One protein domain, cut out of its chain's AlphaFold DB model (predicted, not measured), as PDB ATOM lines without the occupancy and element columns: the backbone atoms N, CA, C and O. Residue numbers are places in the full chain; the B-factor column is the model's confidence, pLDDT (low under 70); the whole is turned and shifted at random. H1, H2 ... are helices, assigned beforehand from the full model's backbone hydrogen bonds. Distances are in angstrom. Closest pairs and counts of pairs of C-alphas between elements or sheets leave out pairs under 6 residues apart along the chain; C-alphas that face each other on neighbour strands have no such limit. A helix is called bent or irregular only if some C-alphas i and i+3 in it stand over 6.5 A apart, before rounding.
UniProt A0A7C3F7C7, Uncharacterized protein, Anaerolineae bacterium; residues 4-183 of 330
ATOM      1  N   ASP A   4     175.810 176.547  95.664       56.03
ATOM      2  CA  ASP A   4     175.405 176.886  97.037       56.03
ATOM      3  C   ASP A   4     176.604 177.100  97.990       56.03
ATOM      4  O   ASP A   4     176.587 178.010  98.819       56.03
ATOM      5  N   SER A   5     177.704 176.350  97.826       55.75
ATOM      6  CA  SER A   5     178.880 176.462  98.714       55.75
ATOM      7  C   SER A   5     179.648 177.783  98.564       55.75
ATOM      8  O   SER A   5     180.318 178.228  99.500       55.75
ATOM      9  N   LYS A   6     179.564 178.432  97.392       59.34
ATOM     10  CA  LYS A   6     180.152 179.761  97.167       59.34
ATOM     11  C   LYS A   6     179.276 180.859  97.773       59.34
ATOM     12  O   LYS A   6     179.816 181.805  98.345       59.34
ATOM     13  N   GLY A   7     177.952 180.707  97.695       66.00
ATOM     14  CA  GLY A   7     176.991 181.631  98.300       66.00
ATOM     15  C   GLY A   7     177.090 181.680  99.828       66.00
ATOM     16  O   GLY A   7     177.155 182.765 100.405       66.00
ATOM     17  N   GLU A   8     177.192 180.522 100.485       67.06
ATOM     18  CA  GLU A   8     177.310 180.434 101.952       67.06
ATOM     19  C   GLU A   8     178.621 181.032 102.481       67.06
ATOM     20  O   GLU A   8     178.614 181.794 103.450       67.06
ATOM     21  N   LYS A   9     179.746 180.771 101.802       72.12
ATOM     22  CA  LYS A   9     181.038 181.395 102.137       72.12
ATOM     23  C   LYS A   9     180.998 182.917 101.973       72.12
ATOM     24  O   LYS A   9     181.565 183.632 102.797       72.12
ATOM     25  N   GLY A  10     180.303 183.411 100.946       79.56
ATOM     26  CA  GLY A  10     180.091 184.844 100.734       79.56
ATOM     27  C   GLY A  10     179.280 185.501 101.855       79.56
ATOM     28  O   GLY A  10     179.655 186.569 102.335       79.56
ATOM     29  N   LEU A  11     178.211 184.847 102.322       84.19
ATOM     30  CA  LEU A  11     177.381 185.344 103.426       84.19
ATOM     31  C   LEU A  11     178.136 185.364 104.758       84.19
ATOM     32  O   LEU A  11     178.039 186.345 105.492       84.19
ATOM     33  N   LEU A  12     178.932 184.332 105.051       83.50
ATOM     34  CA  LEU A  12     179.791 184.306 106.240       83.50
ATOM     35  C   LEU A  12     180.839 185.425 106.216       83.50
ATOM     36  O   LEU A  12     180.982 186.146 107.203       83.50
ATOM     37  N   GLY A  13     181.524 185.619 105.083       83.38
ATOM     38  CA  GLY A  13     182.471 186.724 104.915       83.38
ATOM     39  C   GLY A  13     181.812 188.092 105.113       83.38
ATOM     40  O   GLY A  13     182.374 188.967 105.777       83.38
ATOM     41  N   LEU A  14     180.581 188.258 104.618       85.94
ATOM     42  CA  LEU A  14     179.793 189.466 104.848       85.94
ATOM     43  C   LEU A  14     179.433 189.651 106.328       85.94
ATOM     44  O   LEU A  14     179.537 190.770 106.827       85.94
ATOM     45  N   GLY A  15     179.038 188.585 107.029       85.31
ATOM     46  CA  GLY A  15     178.738 188.598 108.466       85.31
ATOM     47  C   GLY A  15     179.920 189.077 109.303       85.31
ATOM     48  O   GLY A  15     179.789 190.029 110.073       85.31
ATOM     49  N   VAL A  16     181.102 188.499 109.079       83.81
ATOM     50  CA  VAL A  16     182.342 188.892 109.773       83.81
ATOM     51  C   VAL A  16     182.739 190.333 109.442       83.81
ATOM     52  O   VAL A  16     183.047 191.112 110.340       83.81
ATOM     53  N   THR A  17     182.679 190.729 108.169       85.19
ATOM     54  CA  THR A  17     183.003 192.110 107.762       85.19
ATOM     55  C   THR A  17     182.029 193.112 108.381       85.19
ATOM     56  O   THR A  17     182.439 194.175 108.842       85.19
ATOM     57  N   SER A  18     180.744 192.754 108.449       85.75
ATOM     58  CA  SER A  18     179.705 193.559 109.092       85.75
ATOM     59  C   SER A  18     179.969 193.708 110.590       85.75
ATOM     60  O   SER A  18     179.921 194.822 111.102       85.75
ATOM     61  N   MET A  19     180.318 192.620 111.285       84.44
ATOM     62  CA  MET A  19     180.707 192.649 112.699       84.44
ATOM     63  C   MET A  19     181.873 193.608 112.944       84.44
ATOM     64  O   MET A  19     181.781 194.478 113.810       84.44
ATOM     65  N   ILE A  20     182.956 193.468 112.172       82.56
ATOM     66  CA  ILE A  20     184.151 194.312 112.294       82.56
ATOM     67  C   ILE A  20     183.780 195.777 112.046       82.56
ATOM     68  O   ILE A  20     184.115 196.645 112.849       82.56
ATOM     69  N   ALA A  21     183.038 196.058 110.976       82.81
ATOM     70  CA  ALA A  21     182.653 197.416 110.618       82.81
ATOM     71  C   ALA A  21     181.801 198.090 111.706       82.81
ATOM     72  O   ALA A  21     182.104 199.220 112.083       82.81
ATOM     73  N   VAL A  22     180.792 197.398 112.253       81.00
ATOM     74  CA  VAL A  22     179.956 197.936 113.344       81.00
ATOM     75  C   VAL A  22     180.764 198.120 114.633       81.00
ATOM     76  O   VAL A  22     180.559 199.105 115.337       81.00
ATOM     77  N   SER A  23     181.711 197.220 114.913       74.31
ATOM     78  CA  SER A  23     182.561 197.294 116.110       74.31
ATOM     79  C   SER A  23     183.548 198.467 116.067       74.31
ATOM     80  O   SER A  23     183.869 199.031 117.107       74.31
ATOM     81  N   ILE A  24     184.031 198.843 114.876       73.56
ATOM     82  CA  ILE A  24     184.979 199.956 114.695       73.56
ATOM     83  C   ILE A  24     184.242 201.294 114.541       73.56
ATOM     84  O   ILE A  24     184.684 202.311 115.073       73.56
ATOM     85  N   LYS A  25     183.133 201.322 113.790       71.12
ATOM     86  CA  LYS A  25     182.358 202.537 113.521       71.12
ATOM     87  C   LYS A  25     180.855 202.254 113.630       71.12
ATOM     88  O   LYS A  25     180.288 201.669 112.707       71.12
ATOM     89  N   PRO A  26     180.173 202.787 114.660       66.62
ATOM     90  CA  PRO A  26     178.714 202.748 114.797       66.62
ATOM     91  C   PRO A  26     177.944 203.072 113.510       66.62
ATOM     92  O   PRO A  26     176.993 202.382 113.152       66.62
ATOM     93  N   ASN A  27     178.408 204.081 112.766       67.00
ATOM     94  CA  ASN A  27     177.761 204.558 111.543       67.00
ATOM     95  C   ASN A  27     177.761 203.522 110.406       67.00
ATOM     96  O   ASN A  27     176.989 203.659 109.459       67.00
ATOM     97  N   ALA A  28     178.573 202.462 110.493       72.88
ATOM     98  CA  ALA A  28     178.511 201.349 109.550       72.88
ATOM     99  C   ALA A  28     177.119 200.692 109.533       72.88
ATOM    100  O   ALA A  28     176.702 200.180 108.493       72.88
ATOM    101  N   LEU A  29     176.364 200.760 110.638       74.75
ATOM    102  CA  LEU A  29     174.990 200.253 110.708       74.75
ATOM    103  C   LEU A  29     174.062 200.903 109.684       74.75
ATOM    104  O   LEU A  29     173.205 200.210 109.143       74.75
ATOM    105  N   TYR A  30     174.252 202.182 109.352       68.44
ATOM    106  CA  TYR A  30     173.412 202.859 108.361       68.44
ATOM    107  C   TYR A  30     173.554 202.263 106.953       68.44
ATOM    108  O   TYR A  30     172.627 202.339 106.151       68.44
ATOM    109  N   VAL A  31     174.693 201.633 106.659       70.94
ATOM    110  CA  VAL A  31     174.959 200.947 105.386       70.94
ATOM    111  C   VAL A  31     174.582 199.472 105.475       70.94
ATOM    112  O   VAL A  31     173.965 198.911 104.570       70.94
ATOM    113  N   LEU A  32     174.955 198.834 106.582       80.31
ATOM    114  CA  LEU A  32     174.786 197.400 106.768       80.31
ATOM    115  C   LEU A  32     173.324 197.021 106.988       80.31
ATOM    116  O   LEU A  32     172.877 196.040 106.406       80.31
ATOM    117  N   ALA A  33     172.554 197.794 107.756       78.81
ATOM    118  CA  ALA A  33     171.143 197.504 108.005       78.81
ATOM    119  C   ALA A  33     170.317 197.368 106.707       78.81
ATOM    120  O   ALA A  33     169.705 196.315 106.516       78.81
ATOM    121  N   PRO A  34     170.319 198.338 105.768       71.38
ATOM    122  CA  PRO A  34     169.586 198.184 104.513       71.38
ATOM    123  C   PRO A  34     170.140 197.047 103.643       71.38
ATOM    124  O   PRO A  34     169.356 196.328 103.022       71.38
ATOM    125  N   LEU A  35     171.459 196.825 103.625       78.62
ATOM    126  CA  LEU A  35     172.066 195.714 102.885       78.62
ATOM    127  C   LEU A  35     171.585 194.351 103.406       78.62
ATOM    128  O   LEU A  35     171.175 193.497 102.619       78.62
ATOM    129  N   TRP A  36     171.579 194.159 104.725       83.94
ATOM    130  CA  TRP A  36     171.079 192.940 105.355       83.94
ATOM    131  C   TRP A  36     169.576 192.766 105.151       83.94
ATOM    132  O   TRP A  36     169.147 191.662 104.823       83.94
ATOM    133  N   LEU A  37     168.781 193.838 105.231       80.25
ATOM    134  CA  LEU A  37     167.353 193.789 104.894       80.25
ATOM    135  C   LEU A  37     167.124 193.338 103.446       80.25
ATOM    136  O   LEU A  37     166.258 192.497 103.199       80.25
ATOM    137  N   PHE A  38     167.918 193.834 102.494       77.62
ATOM    138  CA  PHE A  38     167.853 193.397 101.100       77.62
ATOM    139  C   PHE A  38     168.209 191.913 100.947       77.62
ATOM    140  O   PHE A  38     167.494 191.169 100.273       77.62
ATOM    141  N   ILE A  39     169.280 191.456 101.601       81.88
ATOM    142  CA  ILE A  39     169.713 190.052 101.559       81.88
ATOM    143  C   ILE A  39     168.645 189.135 102.157       81.88
ATOM    144  O   ILE A  39     168.304 188.125 101.542       81.88
ATOM    145  N   ILE A  40     168.069 189.502 103.304       82.81
ATOM    146  CA  ILE A  40     166.968 188.768 103.940       82.81
ATOM    147  C   ILE A  40     165.751 188.733 103.007       82.81
ATOM    148  O   ILE A  40     165.165 187.672 102.792       82.81
ATOM    149  N   ALA A  41     165.389 189.868 102.399       79.12
ATOM    150  CA  ALA A  41     164.248 189.958 101.492       79.12
ATOM    151  C   ALA A  41     164.415 189.089 100.234       79.12
ATOM    152  O   ALA A  41     163.447 188.461  99.804       79.12
ATOM    153  N   ASN A  42     165.626 189.001  99.681       76.38
ATOM    154  CA  ASN A  42     165.918 188.151  98.526       76.38
ATOM    155  C   ASN A  42     166.065 186.662  98.877       76.38
ATOM    156  O   ASN A  42     165.870 185.818  98.007       76.38
ATOM    157  N   ASN A  43     166.364 186.326 100.134       80.69
ATOM    158  CA  ASN A  43     166.592 184.949 100.585       80.69
ATOM    159  C   ASN A  43     165.503 184.440 101.543       80.69
ATOM    160  O   ASN A  43     165.746 183.522 102.324       80.69
ATOM    161  N   ARG A  44     164.272 184.975 101.462       76.19
ATOM    162  CA  ARG A  44     163.148 184.621 102.359       76.19
ATOM    163  C   ARG A  44     162.902 183.113 102.507       76.19
ATOM    164  O   ARG A  44     162.505 182.669 103.575       76.19
ATOM    165  N   LYS A  45     163.146 182.325 101.451       77.56
ATOM    166  CA  LYS A  45     162.961 180.860 101.449       77.56
ATOM    167  C   LYS A  45     164.118 180.076 102.090       77.56
ATOM    168  O   LYS A  45     163.944 178.903 102.390       77.56
ATOM    169  N   LYS A  46     165.281 180.703 102.295       81.88
ATOM    170  CA  LYS A  46     166.493 180.116 102.896       81.88
ATOM    171  C   LYS A  46     166.971 180.977 104.077       81.88
ATOM    172  O   LYS A  46     168.142 181.309 104.184       81.88
ATOM    173  N   LEU A  47     166.066 181.376 104.977       78.69
ATOM    174  CA  LEU A  47     166.411 182.286 106.083       78.69
ATOM    175  C   LEU A  47     167.522 181.728 106.991       78.69
ATOM    176  O   LEU A  47     168.362 182.479 107.479       78.69
ATOM    177  N   GLN A  48     167.558 180.405 107.171       75.75
ATOM    178  CA  GLN A  48     168.544 179.710 108.007       75.75
ATOM    179  C   GLN A  48     169.993 179.985 107.572       75.75
ATOM    180  O   GLN A  48     170.859 180.147 108.428       75.75
ATOM    181  N   THR A  49     170.251 180.138 106.268       75.00
ATOM    182  CA  THR A  49     171.600 180.430 105.747       75.00
ATOM    183  C   THR A  49     172.011 181.894 105.948       75.00
ATOM    184  O   THR A  49     173.179 182.233 105.789       75.00
ATOM    185  N   VAL A  50     171.066 182.773 106.301       79.38
ATOM    186  CA  VAL A  50     171.283 184.213 106.529       79.38
ATOM    187  C   VAL A  50     171.345 184.548 108.022       79.38
ATOM    188  O   VAL A  50     172.094 185.440 108.412       79.38
ATOM    189  N   ILE A  51     170.600 183.821 108.865       81.62
ATOM    190  CA  ILE A  51     170.517 184.067 110.314       81.62
ATOM    191  C   ILE A  51     171.886 183.953 110.986       81.62
ATOM    192  O   ILE A  51     172.265 184.847 111.734       81.62
ATOM    193  N   LEU A  52     172.638 182.880 110.721       78.31
ATOM    194  CA  LEU A  52     173.921 182.656 111.391       78.31
ATOM    195  C   LEU A  52     174.938 183.780 111.085       78.31
ATOM    196  O   LEU A  52     175.478 184.352 112.030       78.31
ATOM    197  N   PRO A  53     175.146 184.195 109.818       80.44
ATOM    198  CA  PRO A  53     175.941 185.383 109.504       80.44
ATOM    199  C   PRO A  53     175.411 186.701 110.088       80.44
ATOM    200  O   PRO A  53     176.209 187.555 110.468       80.44
ATOM    201  N   LEU A  54     174.089 186.878 110.179       79.62
ATOM    202  CA  LEU A  54     173.477 188.073 110.771       79.62
ATOM    203  C   LEU A  54     173.743 188.152 112.284       79.62
ATOM    204  O   LEU A  54     174.028 189.228 112.808       79.62
ATOM    205  N   LEU A  55     173.707 187.012 112.982       81.06
ATOM    206  CA  LEU A  55     174.013 186.924 114.413       81.06
ATOM    207  C   LEU A  55     175.461 187.318 114.728       81.06
ATOM    208  O   LEU A  55     175.716 187.834 115.812       81.06
ATOM    209  N   LEU A  56     176.392 187.169 113.778       78.38
ATOM    210  CA  LEU A  56     177.773 187.640 113.951       78.38
ATOM    211  C   LEU A  56     177.864 189.162 114.102       78.38
ATOM    212  O   LEU A  56     178.825 189.650 114.679       78.38
ATOM    213  N   ILE A  57     176.874 189.926 113.637       80.50
ATOM    214  CA  ILE A  57     176.837 191.390 113.795       80.50
ATOM    215  C   ILE A  57     176.456 191.775 115.226       80.50
ATOM    216  O   ILE A  57     176.827 192.846 115.704       80.50
ATOM    217  N   PHE A  58     175.720 190.902 115.917       77.19
ATOM    218  CA  PHE A  58     175.108 191.191 117.206       77.19
ATOM    219  C   PHE A  58     176.123 191.629 118.276       77.19
ATOM    220  O   PHE A  58     175.885 192.674 118.882       77.19
ATOM    221  N   PRO A  59     177.291 190.969 118.453       72.94
ATOM    222  CA  PRO A  59     178.337 191.449 119.359       72.94
ATOM    223  C   PRO A  59     178.795 192.879 119.053       72.94
ATOM    224  O   PRO A  59     178.992 193.672 119.971       72.94
ATOM    225  N   GLY A  60     178.886 193.234 117.767       64.75
ATOM    226  CA  GLY A  60     179.220 194.586 117.327       64.75
ATOM    227  C   GLY A  60     178.129 195.610 117.640       64.75
ATOM    228  O   GLY A  60     178.443 196.777 117.797       64.75
ATOM    229  N   GLY A  61     176.861 195.210 117.770       69.75
ATOM    230  CA  GLY A  61     175.743 196.089 118.145       69.75
ATOM    231  C   GLY A  61     175.448 196.151 119.650       69.75
ATOM    232  O   GLY A  61     174.737 197.053 120.094       69.75
ATOM    233  N   LEU A  62     176.002 195.232 120.452       79.12
ATOM    234  CA  LEU A  62     175.740 195.136 121.897       79.12
ATOM    235  C   LEU A  62     176.132 196.399 122.673       79.12
ATOM    236  O   LEU A  62     175.557 196.661 123.728       79.12
ATOM    237  N   TRP A  63     177.061 197.214 122.165       74.19
ATOM    238  CA  TRP A  63     177.422 198.472 122.821       74.19
ATOM    239  C   TRP A  63     176.264 199.486 122.829       74.19
ATOM    240  O   TRP A  63     176.174 200.256 123.777       74.19
ATOM    241  N   ILE A  64     175.347 199.457 121.847       76.50
ATOM    242  CA  ILE A  64     174.146 200.317 121.837       76.50
ATOM    243  C   ILE A  64     173.225 199.925 122.990       76.50
ATOM    244  O   ILE A  64     172.741 200.781 123.727       76.50
ATOM    245  N   ILE A  65     173.020 198.618 123.175       79.88
ATOM    246  CA  ILE A  65     172.212 198.075 124.273       79.88
ATOM    247  C   ILE A  65     172.881 198.389 125.615       79.88
ATOM    248  O   ILE A  65     172.223 198.864 126.535       79.88
ATOM    249  N   ARG A  66     174.203 198.200 125.715       79.75
ATOM    250  CA  ARG A  66     174.990 198.569 126.900       79.75
ATOM    251  C   ARG A  66     174.855 200.059 127.225       79.75
ATOM    252  O   ARG A  66     174.659 200.392 128.388       79.75
ATOM    253  N   ASN A  67     174.942 200.939 126.228       75.94
ATOM    254  CA  ASN A  67     174.769 202.378 126.418       75.94
ATOM    255  C   ASN A  67     173.357 202.711 126.887       75.94
ATOM    256  O   ASN A  67     173.211 203.450 127.852       75.94
ATOM    257  N   TRP A  68     172.333 202.102 126.285       81.88
ATOM    258  CA  TRP A  68     170.955 202.282 126.731       81.88
ATOM    259  C   TRP A  68     170.794 201.875 128.197       81.88
ATOM    260  O   TRP A  68     170.297 202.662 128.996       81.88
ATOM    261  N   ILE A  69     171.256 200.682 128.580       85.56
ATOM    262  CA  ILE A  69     171.140 200.189 129.960       85.56
ATOM    263  C   ILE A  69     171.916 201.085 130.937       85.56
ATOM    264  O   ILE A  69     171.415 201.389 132.014       85.56
ATOM    265  N   ALA A  70     173.128 201.517 130.577       82.00
ATOM    266  CA  ALA A  70     174.001 202.272 131.474       82.00
ATOM    267  C   ALA A  70     173.682 203.777 131.552       82.00
ATOM    268  O   ALA A  70     173.956 204.398 132.573       82.00
ATOM    269  N   GLN A  71     173.164 204.376 130.475       76.94
ATOM    270  CA  GLN A  71     173.011 205.832 130.322       76.94
ATOM    271  C   GLN A  71     171.559 206.267 130.074       76.94
ATOM    272  O   GLN A  71     171.293 207.461 129.969       76.94
ATOM    273  N   GLY A  72     170.620 205.328 129.921       82.62
ATOM    274  CA  GLY A  72     169.234 205.609 129.528       82.62
ATOM    275  C   GLY A  72     169.076 206.077 128.075       82.62
ATOM    276  O   GLY A  72     167.958 206.338 127.636       82.62
ATOM    277  N   LEU A  73     170.176 206.178 127.322       79.00
ATOM    278  CA  LEU A  73     170.224 206.670 125.949       79.00
ATOM    279  C   LEU A  73     171.111 205.754 125.089       79.00
ATOM    280  O   LEU A  73     172.158 205.304 125.554       79.00
ATOM    281  N   PRO A  74     170.752 205.496 123.819       71.88
ATOM    282  CA  PRO A  74     171.571 204.674 122.921       71.88
ATOM    283  C   PRO A  74     172.905 205.347 122.542       71.88
ATOM    284  O   PRO A  74     173.888 204.669 122.232       71.88
ATOM    285  N   PHE A  75     172.953 206.680 122.601       75.19
ATOM    286  CA  PHE A  75     174.132 207.500 122.336       75.19
ATOM    287  C   PHE A  75     174.283 208.565 123.426       75.19
ATOM    288  O   PHE A  75     173.292 209.012 124.002       75.19
ATOM    289  N   SER A  76     175.515 209.012 123.672       72.69
ATOM    290  CA  SER A  76     175.793 210.105 124.610       72.69
ATOM    291  C   SER A  76     175.106 211.414 124.178       72.69
ATOM    292  O   SER A  76     175.038 211.666 122.971       72.69
ATOM    293  N   PRO A  77     174.702 212.304 125.104       76.19
ATOM    294  CA  PRO A  77     174.095 213.598 124.773       76.19
ATOM    295  C   PRO A  77     174.909 214.434 123.773       76.19
ATOM    296  O   PRO A  77     174.348 214.971 122.822       76.19
ATOM    297  N   GLN A  78     176.244 214.434 123.893       73.25
ATOM    298  CA  GLN A  78     177.114 215.144 122.947       73.25
ATOM    299  C   GLN A  78     176.975 214.616 121.509       73.25
ATOM    300  O   GLN A  78     177.065 215.376 120.552       73.25
ATOM    301  N   ALA A  79     176.726 213.314 121.332       73.00
ATOM    302  CA  ALA A  79     176.530 212.714 120.012       73.00
ATOM    303  C   ALA A  79     175.190 213.132 119.386       73.00
ATOM    304  O   ALA A  79     175.115 213.330 118.172       73.00
ATOM    305  N   PHE A  80     174.153 213.315 120.207       78.56
ATOM    306  CA  PHE A  80     172.878 213.873 119.758       78.56
ATOM    307  C   PHE A  80     173.016 215.338 119.355       78.56
ATOM    308  O   PHE A  80     172.511 215.716 118.298       78.56
ATOM    309  N   ASP A  81     173.756 216.143 120.117       82.50
ATOM    310  CA  ASP A  81     174.049 217.523 119.723       82.50
ATOM    311  C   ASP A  81     174.804 217.569 118.393       82.50
ATOM    312  O   ASP A  81     174.433 218.332 117.503       82.50
ATOM    313  N   LEU A  82     175.760 216.654 118.190       84.88
ATOM    314  CA  LEU A  82     176.487 216.537 116.926       84.88
ATOM    315  C   LEU A  82     175.581 216.249 115.715       84.88
ATOM    316  O   LEU A  82     175.893 216.668 114.594       84.88
ATOM    317  N   SER A  83     174.454 215.555 115.905       85.19
ATOM    318  CA  SER A  83     173.520 215.263 114.809       85.19
ATOM    319  C   SER A  83     172.776 216.497 114.285       85.19
ATOM    320  O   SER A  83     172.361 216.497 113.122       85.19
ATOM    321  N   LYS A  84     172.681 217.576 115.081       89.25
ATOM    322  CA  LYS A  84     172.067 218.852 114.664       89.25
ATOM    323  C   LYS A  84     172.827 219.505 113.510       89.25
ATOM    324  O   LYS A  84     172.238 220.255 112.744       89.25
ATOM    325  N   TRP A  85     174.107 219.177 113.342       91.06
ATOM    326  CA  TRP A  85     174.956 219.674 112.255       91.06
ATOM    327  C   TRP A  85     175.028 218.729 111.040       91.06
ATOM    328  O   TRP A  85     175.881 218.884 110.163       91.06
ATOM    329  N   SER A  86     174.158 217.716 110.979       91.62
ATOM    330  CA  SER A  86     174.025 216.845 109.806       91.62
ATOM    331  C   SER A  86     173.301 217.545 108.649       91.62
ATOM    332  O   SER A  86     172.548 218.497 108.858       91.62
ATOM    333  N   ILE A  87     173.490 217.053 107.420       92.94
ATOM    334  CA  ILE A  87     172.753 217.540 106.239       92.94
ATOM    335  C   ILE A  87     171.245 217.358 106.441       92.94
ATOM    336  O   ILE A  87     170.476 218.284 106.201       92.94
ATOM    337  N   ALA A  88     170.825 216.191 106.936       93.00
ATOM    338  CA  ALA A  88     169.416 215.881 107.161       93.00
ATOM    339  C   ALA A  88     168.753 216.836 108.170       93.00
ATOM    340  O   ALA A  88     167.629 217.278 107.943       93.00
ATOM    341  N   ALA A  89     169.454 217.198 109.250       92.38
ATOM    342  CA  ALA A  89     168.945 218.135 110.252       92.38
ATOM    343  C   ALA A  89     168.864 219.590 109.751       92.38
ATOM    344  O   ALA A  89     168.178 220.404 110.361       92.38
ATOM    345  N   ASN A  90     169.536 219.918 108.642       93.94
ATOM    346  CA  ASN A  90     169.620 221.275 108.099       93.94
ATOM    347  C   ASN A  90     168.906 221.445 106.751       93.94
ATOM    348  O   ASN A  90     169.091 222.459 106.083       93.94
ATOM    349  N   LEU A  91     168.035 220.508 106.360       93.31
ATOM    350  CA  LEU A  91     167.236 220.632 105.133       93.31
ATOM    351  C   LEU A  91     166.253 221.815 105.151       93.31
ATOM    352  O   LEU A  91     165.703 222.155 104.111       93.31
ATOM    353  N   THR A  92     166.004 222.442 106.297       93.19
ATOM    354  CA  THR A  92     165.182 223.658 106.414       93.19
ATOM    355  C   THR A  92     166.013 224.923 106.626       93.19
ATOM    356  O   THR A  92     165.450 226.012 106.698       93.19
ATOM    357  N   ASN A  93     167.341 224.807 106.723       90.75
ATOM    358  CA  ASN A  93     168.225 225.944 106.949       90.75
ATOM    359  C   ASN A  93     168.511 226.667 105.615       90.75
ATOM    360  O   ASN A  93     169.112 226.057 104.729       90.75
ATOM    361  N   PRO A  94     168.140 227.951 105.445       90.25
ATOM    362  CA  PRO A  94     168.395 228.689 104.205       90.25
ATOM    363  C   PRO A  94     169.891 228.812 103.876       90.25
ATOM    364  O   PRO A  94     170.256 228.684 102.707       90.25
ATOM    365  N   TYR A  95     170.760 228.941 104.886       87.38
ATOM    366  CA  TYR A  95     172.215 228.997 104.690       87.38
ATOM    367  C   TYR A  95     172.760 227.720 104.051       87.38
ATOM    368  O   TYR A  95     173.708 227.767 103.271       87.38
ATOM    369  N   PHE A  96     172.149 226.562 104.325       90.12
ATOM    370  CA  PHE A  96     172.564 225.323 103.674       90.12
ATOM    371  C   PHE A  96     172.399 225.414 102.152       90.12
ATOM    372  O   PHE A  96     173.304 225.014 101.427       90.12
ATOM    373  N   TYR A  97     171.285 225.975 101.671       90.56
ATOM    374  CA  TYR A  97     170.965 226.061 100.244       90.56
ATOM    375  C   TYR A  97     171.779 227.109  99.489       90.56
ATOM    376  O   TYR A  97     172.117 226.891  98.328       90.56
ATOM    377  N   GLU A  98     172.112 228.217 100.147       89.50
ATOM    378  CA  GLU A  98     172.940 229.275  99.564       89.50
ATOM    379  C   GLU A  98     174.371 228.789  99.280       89.50
ATOM    380  O   GLU A  98     174.968 229.156  98.268       89.50
ATOM    381  N   TYR A  99     174.888 227.888 100.125       87.25
ATOM    382  CA  TYR A  99     176.281 227.438 100.092       87.25
ATOM    383  C   TYR A  99     176.458 225.947  99.763       87.25
ATOM    384  O   TYR A  99     177.497 225.376 100.093       87.25
ATOM    385  N   ILE A 100     175.496 225.288  99.095       89.56
ATOM    386  CA  ILE A 100     175.644 223.864  98.733       89.56
ATOM    387  C   ILE A 100     176.894 223.668  97.859       89.56
ATOM    388  O   ILE A 100     176.953 224.182  96.735       89.56
ATOM    389  N   PRO A 101     177.877 222.847  98.282       86.88
ATOM    390  CA  PRO A 101     179.048 222.597  97.456       86.88
ATOM    391  C   PRO A 101     178.681 221.881  96.156       86.88
ATOM    392  O   PRO A 101     177.935 220.899  96.152       86.88
ATOM    393  N   LYS A 102     179.294 222.300  95.042       88.56
ATOM    394  CA  LYS A 102     179.063 221.724  93.700       88.56
ATOM    395  C   LYS A 102     179.200 220.197  93.672       88.56
ATOM    396  O   LYS A 102     178.428 219.519  93.001       88.56
ATOM    397  N   ASN A 103     180.136 219.645  94.444       89.12
ATOM    398  CA  ASN A 103     180.354 218.199  94.543       89.12
ATOM    399  C   ASN A 103     179.132 217.459  95.113       89.12
ATOM    400  O   ASN A 103     178.811 216.365  94.654       89.12
ATOM    401  N   PHE A 104     178.421 218.063  96.072       92.06
ATOM    402  CA  PHE A 104     177.189 217.497  96.622       92.06
ATOM    403  C   PHE A 104     176.058 217.512  95.593       92.06
ATOM    404  O   PHE A 104     175.369 216.506  95.430       92.06
ATOM    405  N   VAL A 105     175.937 218.594  94.816       92.31
ATOM    406  CA  VAL A 105     174.989 218.673  93.693       92.31
ATOM    407  C   VAL A 105     175.268 217.578  92.660       92.31
ATOM    408  O   VAL A 105     174.351 216.866  92.259       92.31
ATOM    409  N   ILE A 106     176.532 217.384  92.263       92.62
ATOM    410  CA  ILE A 106     176.927 216.325  91.316       92.62
ATOM    411  C   ILE A 106     176.545 214.941  91.852       92.62
ATOM    412  O   ILE A 106     175.989 214.123  91.117       92.62
ATOM    413  N   LEU A 107     176.809 214.681  93.132       94.25
ATOM    414  CA  LEU A 107     176.474 213.412  93.772       94.25
ATOM    415  C   LEU A 107     174.960 213.164  93.800       94.25
ATOM    416  O   LEU A 107     174.510 212.055  93.512       94.25
ATOM    417  N   PHE A 108     174.170 214.199  94.086       94.88
ATOM    418  CA  PHE A 108     172.713 214.121  94.063       94.88
ATOM    419  C   PHE A 108     172.169 213.885  92.644       94.88
ATOM    420  O   PHE A 108     171.324 213.015  92.433       94.88
ATOM    421  N   MET A 109     172.714 214.573  91.636       95.19
ATOM    422  CA  MET A 109     172.376 214.333  90.225       95.19
ATOM    423  C   MET A 109     172.708 212.902  89.792       95.19
ATOM    424  O   MET A 109     171.942 212.266  89.063       95.19
ATOM    425  N   LEU A 110     173.829 212.362  90.270       94.31
ATOM    426  CA  LEU A 110     174.216 210.978  90.032       94.31
ATOM    427  C   LEU A 110     173.234 209.989  90.689       94.31
ATOM    428  O   LEU A 110     172.876 208.981  90.074       94.31
ATOM    429  N   LEU A 111     172.753 210.293  91.897       95.31
ATOM    430  CA  LEU A 111     171.744 209.501  92.609       95.31
ATOM    431  C   LEU A 111     170.410 209.469  91.846       95.31
ATOM    432  O   LEU A 111     169.819 208.402  91.659       95.31
ATOM    433  N   ILE A 112     169.966 210.616  91.326       96.00
ATOM    434  CA  ILE A 112     168.784 210.700  90.457       96.00
ATOM    435  C   ILE A 112     169.004 209.871  89.187       96.00
ATOM    436  O   ILE A 112     168.163 209.046  88.824       96.00
ATOM    437  N   THR A 113     170.162 210.030  88.541       93.12
ATOM    438  CA  THR A 113     170.497 209.339  87.289       93.12
ATOM    439  C   THR A 113     170.459 207.824  87.466       93.12
ATOM    440  O   THR A 113     169.803 207.133  86.684       93.12
ATOM    441  N   ILE A 114     171.091 207.284  88.515       92.62
ATOM    442  CA  ILE A 114     171.067 205.835  88.750       92.62
ATOM    443  C   ILE A 114     169.660 205.338  89.073       92.62
ATOM    444  O   ILE A 114     169.299 204.230  88.681       92.62
ATOM    445  N   THR A 115     168.847 206.154  89.746       93.88
ATOM    446  CA  THR A 115     167.461 205.808  90.072       93.88
ATOM    447  C   THR A 115     166.636 205.678  88.794       93.88
ATOM    448  O   THR A 115     165.962 204.665  88.597       93.88
ATOM    449  N   ILE A 116     166.764 206.632  87.867       93.75
ATOM    450  CA  ILE A 116     166.123 206.570  86.548       93.75
ATOM    451  C   ILE A 116     166.602 205.329  85.780       93.75
ATOM    452  O   ILE A 116     165.784 204.553  85.281       93.75
ATOM    453  N   VAL A 117     167.915 205.076  85.737       91.00
ATOM    454  CA  VAL A 117     168.477 203.889  85.068       91.00
ATOM    455  C   VAL A 117     167.954 202.594  85.696       91.00
ATOM    456  O   VAL A 117     167.613 201.659  84.971       91.00
ATOM    457  N   ALA A 118     167.825 202.526  87.021       91.06
ATOM    458  CA  ALA A 118     167.274 201.373  87.725       91.06
ATOM    459  C   ALA A 118     165.788 201.141  87.413       91.06
ATOM    460  O   ALA A 118     165.363 199.987  87.304       91.06
ATOM    461  N   ILE A 119     165.004 202.204  87.221       91.56
ATOM    462  CA  ILE A 119     163.594 202.116  86.819       91.56
ATOM    463  C   ILE A 119     163.462 201.612  85.376       91.56
ATOM    464  O   ILE A 119     162.602 200.767  85.108       91.56
ATOM    465  N   VAL A 120     164.327 202.081  84.469       90.31
ATOM    466  CA  VAL A 120     164.279 201.761  83.032       90.31
ATOM    467  C   VAL A 120     164.896 200.392  82.715       90.31
ATOM    468  O   VAL A 120     164.295 199.602  81.994       90.31
ATOM    469  N   ARG A 121     166.076 200.064  83.265       81.00
ATOM    470  CA  ARG A 121     166.831 198.822  82.968       81.00
ATOM    471  C   ARG A 121     166.662 197.699  84.005       81.00
ATOM    472  O   ARG A 121     167.259 196.637  83.868       81.00
ATOM    473  N   ARG A 122     165.825 197.931  85.023       65.75
ATOM    474  CA  ARG A 122     165.183 197.040  86.022       65.75
ATOM    475  C   ARG A 122     165.942 195.900  86.712       65.75
ATOM    476  O   ARG A 122     165.618 195.674  87.870       65.75
ATOM    477  N   LYS A 123     166.871 195.146  86.129       76.12
ATOM    478  CA  LYS A 123     167.479 193.997  86.841       76.12
ATOM    479  C   LYS A 123     168.864 194.309  87.402       76.12
ATOM    480  O   LYS A 123     169.074 194.150  88.600       76.12
ATOM    481  N   ASP A 124     169.745 194.901  86.603       79.50
ATOM    482  CA  ASP A 124     171.166 195.007  86.980       79.50
ATOM    483  C   ASP A 124     171.506 196.246  87.819       79.50
ATOM    484  O   ASP A 124     172.608 196.359  88.366       79.50
ATOM    485  N   TYR A 125     170.568 197.191  87.899       86.75
ATOM    486  CA  TYR A 125     170.767 198.509  88.501       86.75
ATOM    487  C   TYR A 125     169.947 198.744  89.770       86.75
ATOM    488  O   TYR A 125     170.246 199.675  90.507       86.75
ATOM    489  N   ARG A 126     168.954 197.898  90.076       85.75
ATOM    490  CA  ARG A 126     168.115 198.068  91.277       85.75
ATOM    491  C   ARG A 126     168.908 197.935  92.566       85.75
ATOM    492  O   ARG A 126     168.783 198.790  93.431       85.75
ATOM    493  N   LEU A 127     169.742 196.900  92.670       82.19
ATOM    494  CA  LEU A 127     170.603 196.721  93.839       82.19
ATOM    495  C   LEU A 127     171.607 197.870  93.964       82.19
ATOM    496  O   LEU A 127     171.836 198.366  95.058       82.19
ATOM    497  N   ILE A 128     172.156 198.334  92.840       85.81
ATOM    498  CA  ILE A 128     173.113 199.445  92.826       85.81
ATOM    499  C   ILE A 128     172.450 200.731  93.311       85.81
ATOM    500  O   ILE A 128     172.978 201.376  94.206       85.81
ATOM    501  N   ALA A 129     171.281 201.073  92.768       90.44
ATOM    502  CA  ALA A 129     170.529 202.241  93.203       90.44
ATOM    503  C   ALA A 129     170.130 202.129  94.680       90.44
ATOM    504  O   ALA A 129     170.282 203.095  95.415       90.44
ATOM    505  N   PHE A 130     169.687 200.953  95.134       86.38
ATOM    506  CA  PHE A 130     169.345 200.721  96.537       86.38
ATOM    507  C   PHE A 130     170.543 200.927  97.472       86.38
ATOM    508  O   PHE A 130     170.433 201.660  98.451       86.38
ATOM    509  N   VAL A 131     171.699 200.335  97.156       83.50
ATOM    510  CA  VAL A 131     172.930 200.513  97.944       83.50
ATOM    511  C   VAL A 131     173.390 201.969  97.905       83.50
ATOM    512  O   VAL A 131     173.801 202.500  98.933       83.50
ATOM    513  N   PHE A 132     173.275 202.644  96.760       88.69
ATOM    514  CA  PHE A 132     173.657 204.049  96.654       88.69
ATOM    515  C   PHE A 132     172.753 204.956  97.493       88.69
ATOM    516  O   PHE A 132     173.257 205.815  98.207       88.69
ATOM    517  N   TRP A 133     171.440 204.711  97.489       90.31
ATOM    518  CA  TRP A 133     170.490 205.383  98.376       90.31
ATOM    519  C   TRP A 133     170.791 205.119  99.846       90.31
ATOM    520  O   TRP A 133     170.796 206.057 100.634       90.31
ATOM    521  N   ALA A 134     171.086 203.873 100.219       85.81
ATOM    522  CA  ALA A 134     171.466 203.528 101.583       85.81
ATOM    523  C   ALA A 134     172.721 204.288 102.036       85.81
ATOM    524  O   ALA A 134     172.718 204.901 103.100       85.81
ATOM    525  N   LEU A 135     173.769 204.301 101.208       86.44
ATOM    526  CA  LEU A 135     175.003 205.043 101.473       86.44
ATOM    527  C   LEU A 135     174.764 206.558 101.529       86.44
ATOM    528  O   LEU A 135     175.357 207.241 102.360       86.44
ATOM    529  N   PHE A 136     173.895 207.088 100.667       91.50
ATOM    530  CA  PHE A 136     173.570 208.511 100.636       91.50
ATOM    531  C   PHE A 136     172.771 208.928 101.872       91.50
ATOM    532  O   PHE A 136     173.114 209.916 102.513       91.50
ATOM    533  N   LEU A 137     171.760 208.145 102.261       89.75
ATOM    534  CA  LEU A 137     170.985 208.359 103.485       89.75
ATOM    535  C   LEU A 137     171.875 208.269 104.727       89.75
ATOM    536  O   LEU A 137     171.829 209.152 105.578       89.75
ATOM    537  N   ALA A 138     172.731 207.247 104.794       84.12
ATOM    538  CA  ALA A 138     173.733 207.105 105.845       84.12
ATOM    539  C   ALA A 138     174.619 208.350 105.954       84.12
ATOM    540  O   ALA A 138     174.865 208.850 107.050       84.12
ATOM    541  N   PHE A 139     175.071 208.868 104.812       88.56
ATOM    542  CA  PHE A 139     175.894 210.062 104.756       88.56
ATOM    543  C   PHE A 139     175.135 211.300 105.239       88.56
ATOM    544  O   PHE A 139     175.605 211.951 106.160       88.56
ATOM    545  N   ILE A 140     173.946 211.608 104.714       92.44
ATOM    546  CA  ILE A 140     173.230 212.832 105.118       92.44
ATOM    547  C   ILE A 140     172.763 212.811 106.581       92.44
ATOM    548  O   ILE A 140     172.603 213.875 107.175       92.44
ATOM    549  N   LEU A 141     172.545 211.622 107.156       87.31
ATOM    550  CA  LEU A 141     172.184 211.432 108.566       87.31
ATOM    551  C   LEU A 141     173.399 211.429 109.498       87.31
ATOM    552  O   LEU A 141     173.239 211.585 110.708       87.31
ATOM    553  N   THR A 142     174.609 211.233 108.967       84.62
ATOM    554  CA  THR A 142     175.810 211.186 109.799       84.62
ATOM    555  C   THR A 142     176.027 212.555 110.465       84.62
ATOM    556  O   THR A 142     175.944 213.584 109.783       84.62
ATOM    557  N   PRO A 143     176.291 212.599 111.787       84.88
ATOM    558  CA  PRO A 143     176.585 213.839 112.500       84.88
ATOM    559  C   PRO A 143     177.716 214.647 111.860       84.88
ATOM    560  O   PRO A 143     178.678 214.069 111.353       84.88
ATOM    561  N   VAL A 144     177.626 215.979 111.941       85.69
ATOM    562  CA  VAL A 144     178.678 216.898 111.456       85.69
ATOM    563  C   VAL A 144     178.977 216.736 109.958       85.69
ATOM    564  O   VAL A 144     180.123 216.757 109.516       85.69
ATOM    565  N   THR A 145     177.948 216.499 109.147       87.31
ATOM    566  CA  THR A 145     178.121 216.346 107.693       87.31
ATOM    567  C   THR A 145     177.895 217.620 106.910       87.31
ATOM    568  O   THR A 145     178.454 217.716 105.823       87.31
ATOM    569  N   ALA A 146     177.140 218.585 107.443       88.81
ATOM    570  CA  ALA A 146     176.891 219.874 106.796       88.81
ATOM    571  C   ALA A 146     177.644 221.033 107.452       88.81
ATOM    572  O   ALA A 146     178.201 221.875 106.752       88.81
ATOM    573  N   PHE A 147     177.660 221.063 108.785       87.69
ATOM    574  CA  PHE A 147     178.229 222.152 109.572       87.69
ATOM    575  C   PHE A 147     179.134 221.611 110.678       87.69
ATOM    576  O   PHE A 147     179.109 220.421 111.001       87.69
ATOM    577  N   PHE A 148     179.910 222.502 111.283       81.88
ATOM    578  CA  PHE A 148     180.668 222.223 112.494       81.88
ATOM    579  C   PHE A 148     180.456 223.375 113.468       81.88
ATOM    580  O   PHE A 148     180.829 224.501 113.159       81.88
ATOM    581  N   VAL A 149     179.861 223.086 114.630       80.75
ATOM    582  CA  VAL A 149     179.568 224.040 115.720       80.75
ATOM    583  C   VAL A 149     178.505 225.097 115.380       80.75
ATOM    584  O   VAL A 149     177.575 225.268 116.166       80.75
ATOM    585  N   ASP A 150     178.567 225.732 114.210       81.44
ATOM    586  CA  ASP A 150     177.696 226.843 113.812       81.44
ATOM    587  C   ASP A 150     176.980 226.576 112.474       81.44
ATOM    588  O   ASP A 150     177.605 226.218 111.475       81.44
ATOM    589  N   THR A 151     175.659 226.762 112.457       84.75
ATOM    590  CA  THR A 151     174.783 226.596 111.284       84.75
ATOM    591  C   THR A 151     174.557 227.889 110.492       84.75
ATOM    592  O   THR A 151     173.850 227.855 109.482       84.75
ATOM    593  N   GLN A 152     175.141 229.011 110.928       84.94
ATOM    594  CA  GLN A 152     175.111 230.317 110.251       84.94
ATOM    595  C   GLN A 152     176.381 230.600 109.430       84.94
ATOM    596  O   GLN A 152     176.566 231.700 108.915       84.94
ATOM    597  N   THR A 153     177.261 229.610 109.292       82.00
ATOM    598  CA  THR A 153     178.459 229.688 108.447       82.00
ATOM    599  C   THR A 153     178.227 228.977 107.112       82.00
ATOM    600  O   THR A 153     177.285 228.194 106.999       82.00
ATOM    601  N   PRO A 154     179.051 229.210 106.074       82.81
ATOM    602  CA  PRO A 154     178.967 228.437 104.837       82.81
ATOM    603  C   PRO A 154     179.086 226.928 105.094       82.81
ATOM    604  O   PRO A 154     180.008 226.471 105.772       82.81
ATOM    605  N   ALA A 155     178.165 226.143 104.529       84.19
ATOM    606  CA  ALA A 155     178.142 224.696 104.718       84.19
ATOM    607  C   ALA A 155     179.427 224.041 104.177       84.19
ATOM    608  O   ALA A 155     179.716 224.083 102.979       84.19
ATOM    609  N   SER A 156     180.173 223.374 105.057       85.25
ATOM    610  CA  SER A 156     181.385 222.635 104.705       85.25
ATOM    611  C   SER A 156     181.118 221.141 104.813       85.25
ATOM    612  O   SER A 156     181.169 220.538 105.890       85.25
ATOM    613  N   ILE A 157     180.794 220.533 103.667       89.50
ATOM    614  CA  ILE A 157     180.472 219.109 103.621       89.50
ATOM    615  C   ILE A 157     181.691 218.280 104.038       89.50
ATOM    616  O   ILE A 157     182.705 218.225 103.338       89.50
ATOM    617  N   SER A 158     181.572 217.574 105.163       88.06
ATOM    618  CA  SER A 158     182.647 216.747 105.720       88.06
ATOM    619  C   SER A 158     182.770 215.407 104.984       88.06
ATOM    620  O   SER A 158     182.339 214.356 105.467       88.06
ATOM    621  N   TRP A 159     183.406 215.429 103.808       84.88
ATOM    622  CA  TRP A 159     183.551 214.272 102.907       84.88
ATOM    623  C   TRP A 159     184.256 213.054 103.511       84.88
ATOM    624  O   TRP A 159     184.032 211.943 103.037       84.88
ATOM    625  N   ARG A 160     185.020 213.226 104.598       79.69
ATOM    626  CA  ARG A 160     185.593 212.119 105.389       79.69
ATOM    627  C   ARG A 160     184.544 211.110 105.876       79.69
ATOM    628  O   ARG A 160     184.850 209.950 106.124       79.69
ATOM    629  N   PHE A 161     183.290 211.536 106.015       78.88
ATOM    630  CA  PHE A 161     182.180 210.655 106.385       78.88
ATOM    631  C   PHE A 161     181.492 210.009 105.172       78.88
ATOM    632  O   PHE A 161     180.703 209.082 105.334       78.88
ATOM    633  N   GLY A 162     181.800 210.474 103.960       83.56
ATOM    634  CA  GLY A 162     181.234 210.014 102.692       83.56
ATOM    635  C   GLY A 162     182.162 209.108 101.880       83.56
ATOM    636  O   GLY A 162     181.852 208.819 100.732       83.56
ATOM    637  N   GLU A 163     183.287 208.642 102.425       81.50
ATOM    638  CA  GLU A 163     184.288 207.858 101.679       81.50
ATOM    639  C   GLU A 163     183.695 206.611 101.008       81.50
ATOM    640  O   GLU A 163     183.903 206.385  99.818       81.50
ATOM    641  N   ALA A 164     182.890 205.834 101.741       79.06
ATOM    642  CA  ALA A 164     182.227 204.648 101.198       79.06
ATOM    643  C   ALA A 164     181.234 205.005 100.078       79.06
ATOM    644  O   ALA A 164     181.159 204.310  99.065       79.06
ATOM    645  N   LEU A 165     180.503 206.112 100.241       86.88
ATOM    646  CA  LEU A 165     179.576 206.639  99.243       86.88
ATOM    647  C   LEU A 165     180.314 207.065  97.967       86.88
ATOM    648  O   LEU A 165     179.881 206.718  96.870       86.88
ATOM    649  N   LEU A 166     181.446 207.759  98.104       88.00
ATOM    650  CA  LEU A 166     182.278 208.210  96.988       88.00
ATOM    651  C   LEU A 166     182.956 207.038  96.265       88.00
ATOM    652  O   LEU A 166     182.928 206.978  95.036       88.00
ATOM    653  N   ALA A 167     183.506 206.074  97.006       83.06
ATOM    654  CA  ALA A 167     184.092 204.867  96.431       83.06
ATOM    655  C   ALA A 167     183.044 204.055  95.653       83.06
ATOM    656  O   ALA A 167     183.291 203.616  94.527       83.06
ATOM    657  N   PHE A 168     181.841 203.908  96.215       85.06
ATOM    658  CA  PHE A 168     180.737 203.247  95.529       85.06
ATOM    659  C   PHE A 168     180.281 204.024  94.287       85.06
ATOM    660  O   PHE A 168     180.090 203.424  93.229       85.06
ATOM    661  N   ALA A 169     180.161 205.354  94.385       89.56
ATOM    662  CA  ALA A 169     179.829 206.221  93.257       89.56
ATOM    663  C   ALA A 169     180.828 206.051  92.104       89.56
ATOM    664  O   ALA A 169     180.420 205.946  90.948       89.56
ATOM    665  N   PHE A 170     182.124 205.952  92.414       87.75
ATOM    666  CA  PHE A 170     183.171 205.712  91.426       87.75
ATOM    667  C   PHE A 170     183.010 204.358  90.716       87.75
ATOM    668  O   PHE A 170     182.963 204.311  89.487       87.75
ATOM    669  N   ILE A 171     182.846 203.259  91.460       84.75
ATOM    670  CA  ILE A 171     182.635 201.918  90.876       84.75
ATOM    671  C   ILE A 171     181.369 201.894  90.009       84.75
ATOM    672  O   ILE A 171     181.351 201.325  88.914       84.75
ATOM    673  N   MET A 172     180.301 202.532  90.480       88.38
ATOM    674  CA  MET A 172     179.052 202.650  89.740       88.38
ATOM    675  C   MET A 172     179.228 203.444  88.441       88.38
ATOM    676  O   MET A 172     178.710 203.020  87.407       88.38
ATOM    677  N   LEU A 173     179.968 204.556  88.464       88.62
ATOM    678  CA  LEU A 173     180.301 205.315  87.258       88.62
ATOM    679  C   LEU A 173     181.064 204.445  86.258       88.62
ATOM    680  O   LEU A 173     180.696 204.425  85.088       88.62
ATOM    681  N   LEU A 174     182.053 203.664  86.705       86.75
ATOM    682  CA  LEU A 174     182.766 202.722  85.832       86.75
ATOM    683  C   LEU A 174     181.816 201.715  85.173       86.75
ATOM    684  O   LEU A 174     181.937 201.450  83.977       86.75
ATOM    685  N   LYS A 175     180.839 201.184  85.920       86.06
ATOM    686  CA  LYS A 175     179.809 200.299  85.354       86.06
ATOM    687  C   LYS A 175     178.940 201.023  84.322       86.06
ATOM    688  O   LYS A 175     178.716 200.484  83.243       86.06
ATOM    689  N   LEU A 176     178.476 202.237  84.624       86.69
ATOM    690  CA  LEU A 176     177.678 203.038  83.692       86.69
ATOM    691  C   LEU A 176     178.453 203.336  82.403       86.69
ATOM    692  O   LEU A 176     177.914 203.161  81.311       86.69
ATOM    693  N   PHE A 177     179.724 203.730  82.521       85.31
ATOM    694  CA  PHE A 177     180.608 203.949  81.377       85.31
ATOM    695  C   PHE A 177     180.802 202.672  80.570       85.31
ATOM    696  O   PHE A 177     180.675 202.714  79.348       85.31
ATOM    697  N   ARG A 178     181.046 201.533  81.229       84.00
ATOM    698  CA  ARG A 178     181.143 200.234  80.558       84.00
ATOM    699  C   ARG A 178     179.882 199.946  79.750       84.00
ATOM    700  O   ARG A 178     179.997 199.694  78.561       84.00
ATOM    701  N   ASP A 179     178.700 200.014  80.354       83.69
ATOM    702  CA  ASP A 179     177.445 199.666  79.676       83.69
ATOM    703  C   ASP A 179     177.099 200.637  78.534       83.69
ATOM    704  O   ASP A 179     176.452 200.253  77.555       83.69
ATOM    705  N   LEU A 180     177.509 201.903  78.655       82.44
ATOM    706  CA  LEU A 180     177.330 202.917  77.617       82.44
ATOM    707  C   LEU A 180     178.295 202.700  76.443       82.44
ATOM    708  O   LEU A 180     177.895 202.828  75.284       82.44
ATOM    709  N   LEU A 181     179.543 202.330  76.737       80.44
ATOM    710  CA  LEU A 181     180.574 202.062  75.738       80.44
ATOM    711  C   LEU A 181     180.404 200.693  75.079       80.44
ATOM    712  O   LEU A 181     180.632 200.589  73.881       80.44
ATOM    713  N   GLN A 182     179.964 199.667  75.808       75.69
ATOM    714  CA  GLN A 182     179.900 198.281  75.334       75.69
ATOM    715  C   GLN A 182     179.067 198.149  74.052       75.69
ATOM    716  O   GLN A 182     179.525 197.529  73.099       75.69
ATOM    717  N   LYS A 183     177.926 198.848  73.950       65.88
ATOM    718  CA  LYS A 183     177.121 198.869  72.714       65.88
ATOM    719  C   LYS A 183     177.875 199.410  71.496       65.88
ATOM    720  O   LYS A 183     177.623 198.959  70.388       65.88
TER     721      LYS A 183
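This is residues 4 to 183 of the 330 residues of an uncharacterized protein of Anaerolineae bacterium (UniProt A0A7C3F7C7). Two groups of three helices, H1, H2 and H3 in one and H7, H8 and H9 in the other, are joined into one flat body where H2 packs on H8. H4 leads away from the first group, H5, H6 and much of the loop of residues 142 to 162 lie past the end of H8 at residue 141, and residues 177 to 183 of H9 stick out. The printed part has 180 residues with nine named helices, H1 to H9 along the chain, no named strand, and the class all helix. It is only just compact, close to loose, with a radius of gyration of the C-alphas of 18.5 A, and spans 56 by 55 by 21 A.

H1, residues 4 to 24, touches H3, residues 48 to 55, with its residues 8 to 16 alone, the same way at a shallow tilt of 16 degrees; the closest C-alphas, of Gly 15 and Pro 53, are 4.4 A apart. H1 and H2, residues 26 to 42, form a hairpin, opposite ways at a shallow tilt of 22 degrees, closest at the C-alphas of Val 22 and Ala 28, 5.3 A. H2, with a kink of 32 degrees near residue 33, and H3 form a hairpin but only just touch, with 3 pairs of C-alphas within 8 A, closest at Ile 40 and Val 50, 6.8 A. H4, residues 58 to 71, touches H1, closest at the C-alphas of Ser 23 and Gly 60, 4.5 A. H2 touches H8, residues 126 to 141, opposite ways at a shallow tilt of 25 degrees, closest at the C-alphas of Tyr 30 and Ala 138, 4.9 A. H8 forms hairpins with H7, residues 102 to 121, closest at the C-alphas of Ala 118 and Arg 126, 4.9 A, and with H9, residues 163 to 183, closest at those of Leu 135 and Leu 165, 5.3 A. H5, residues 77 to 83, is close to H8 but not clearly touching, and H6, residues 94 to 98, touches no helix. Every O i to N i+4 pair is within hydrogen-bond range in H1, H5, H6, H7 and H8, against 10 of 13 in H2, 2 of 4 in H3, 7 of 10 in H4 and 16 of 17 in H9.

H1 runs 30.6 A from C-alpha 4 at (175.405, 176.886, 97.037). H2 is 25.3 A long, H7 28.1 A and H8 22.2 A. H4, 19.8 A, is only just irregular, with C-alphas 60 and 63 7.0 A apart. H9, 31.2 A, ends at C-alpha 183 at (177.121, 198.869, 72.714).

The two C-alphas farthest apart, of Ala 70 and Lys 183, are 58.9 A apart. The printed part has no cut, and the link from H8 to H9 is long, with 21 residues. Mean pLDDT of the printed part is 82.7; residues 4 to 8, 26 to 27, 30, 60 to 61, 122 and 183 are under 70.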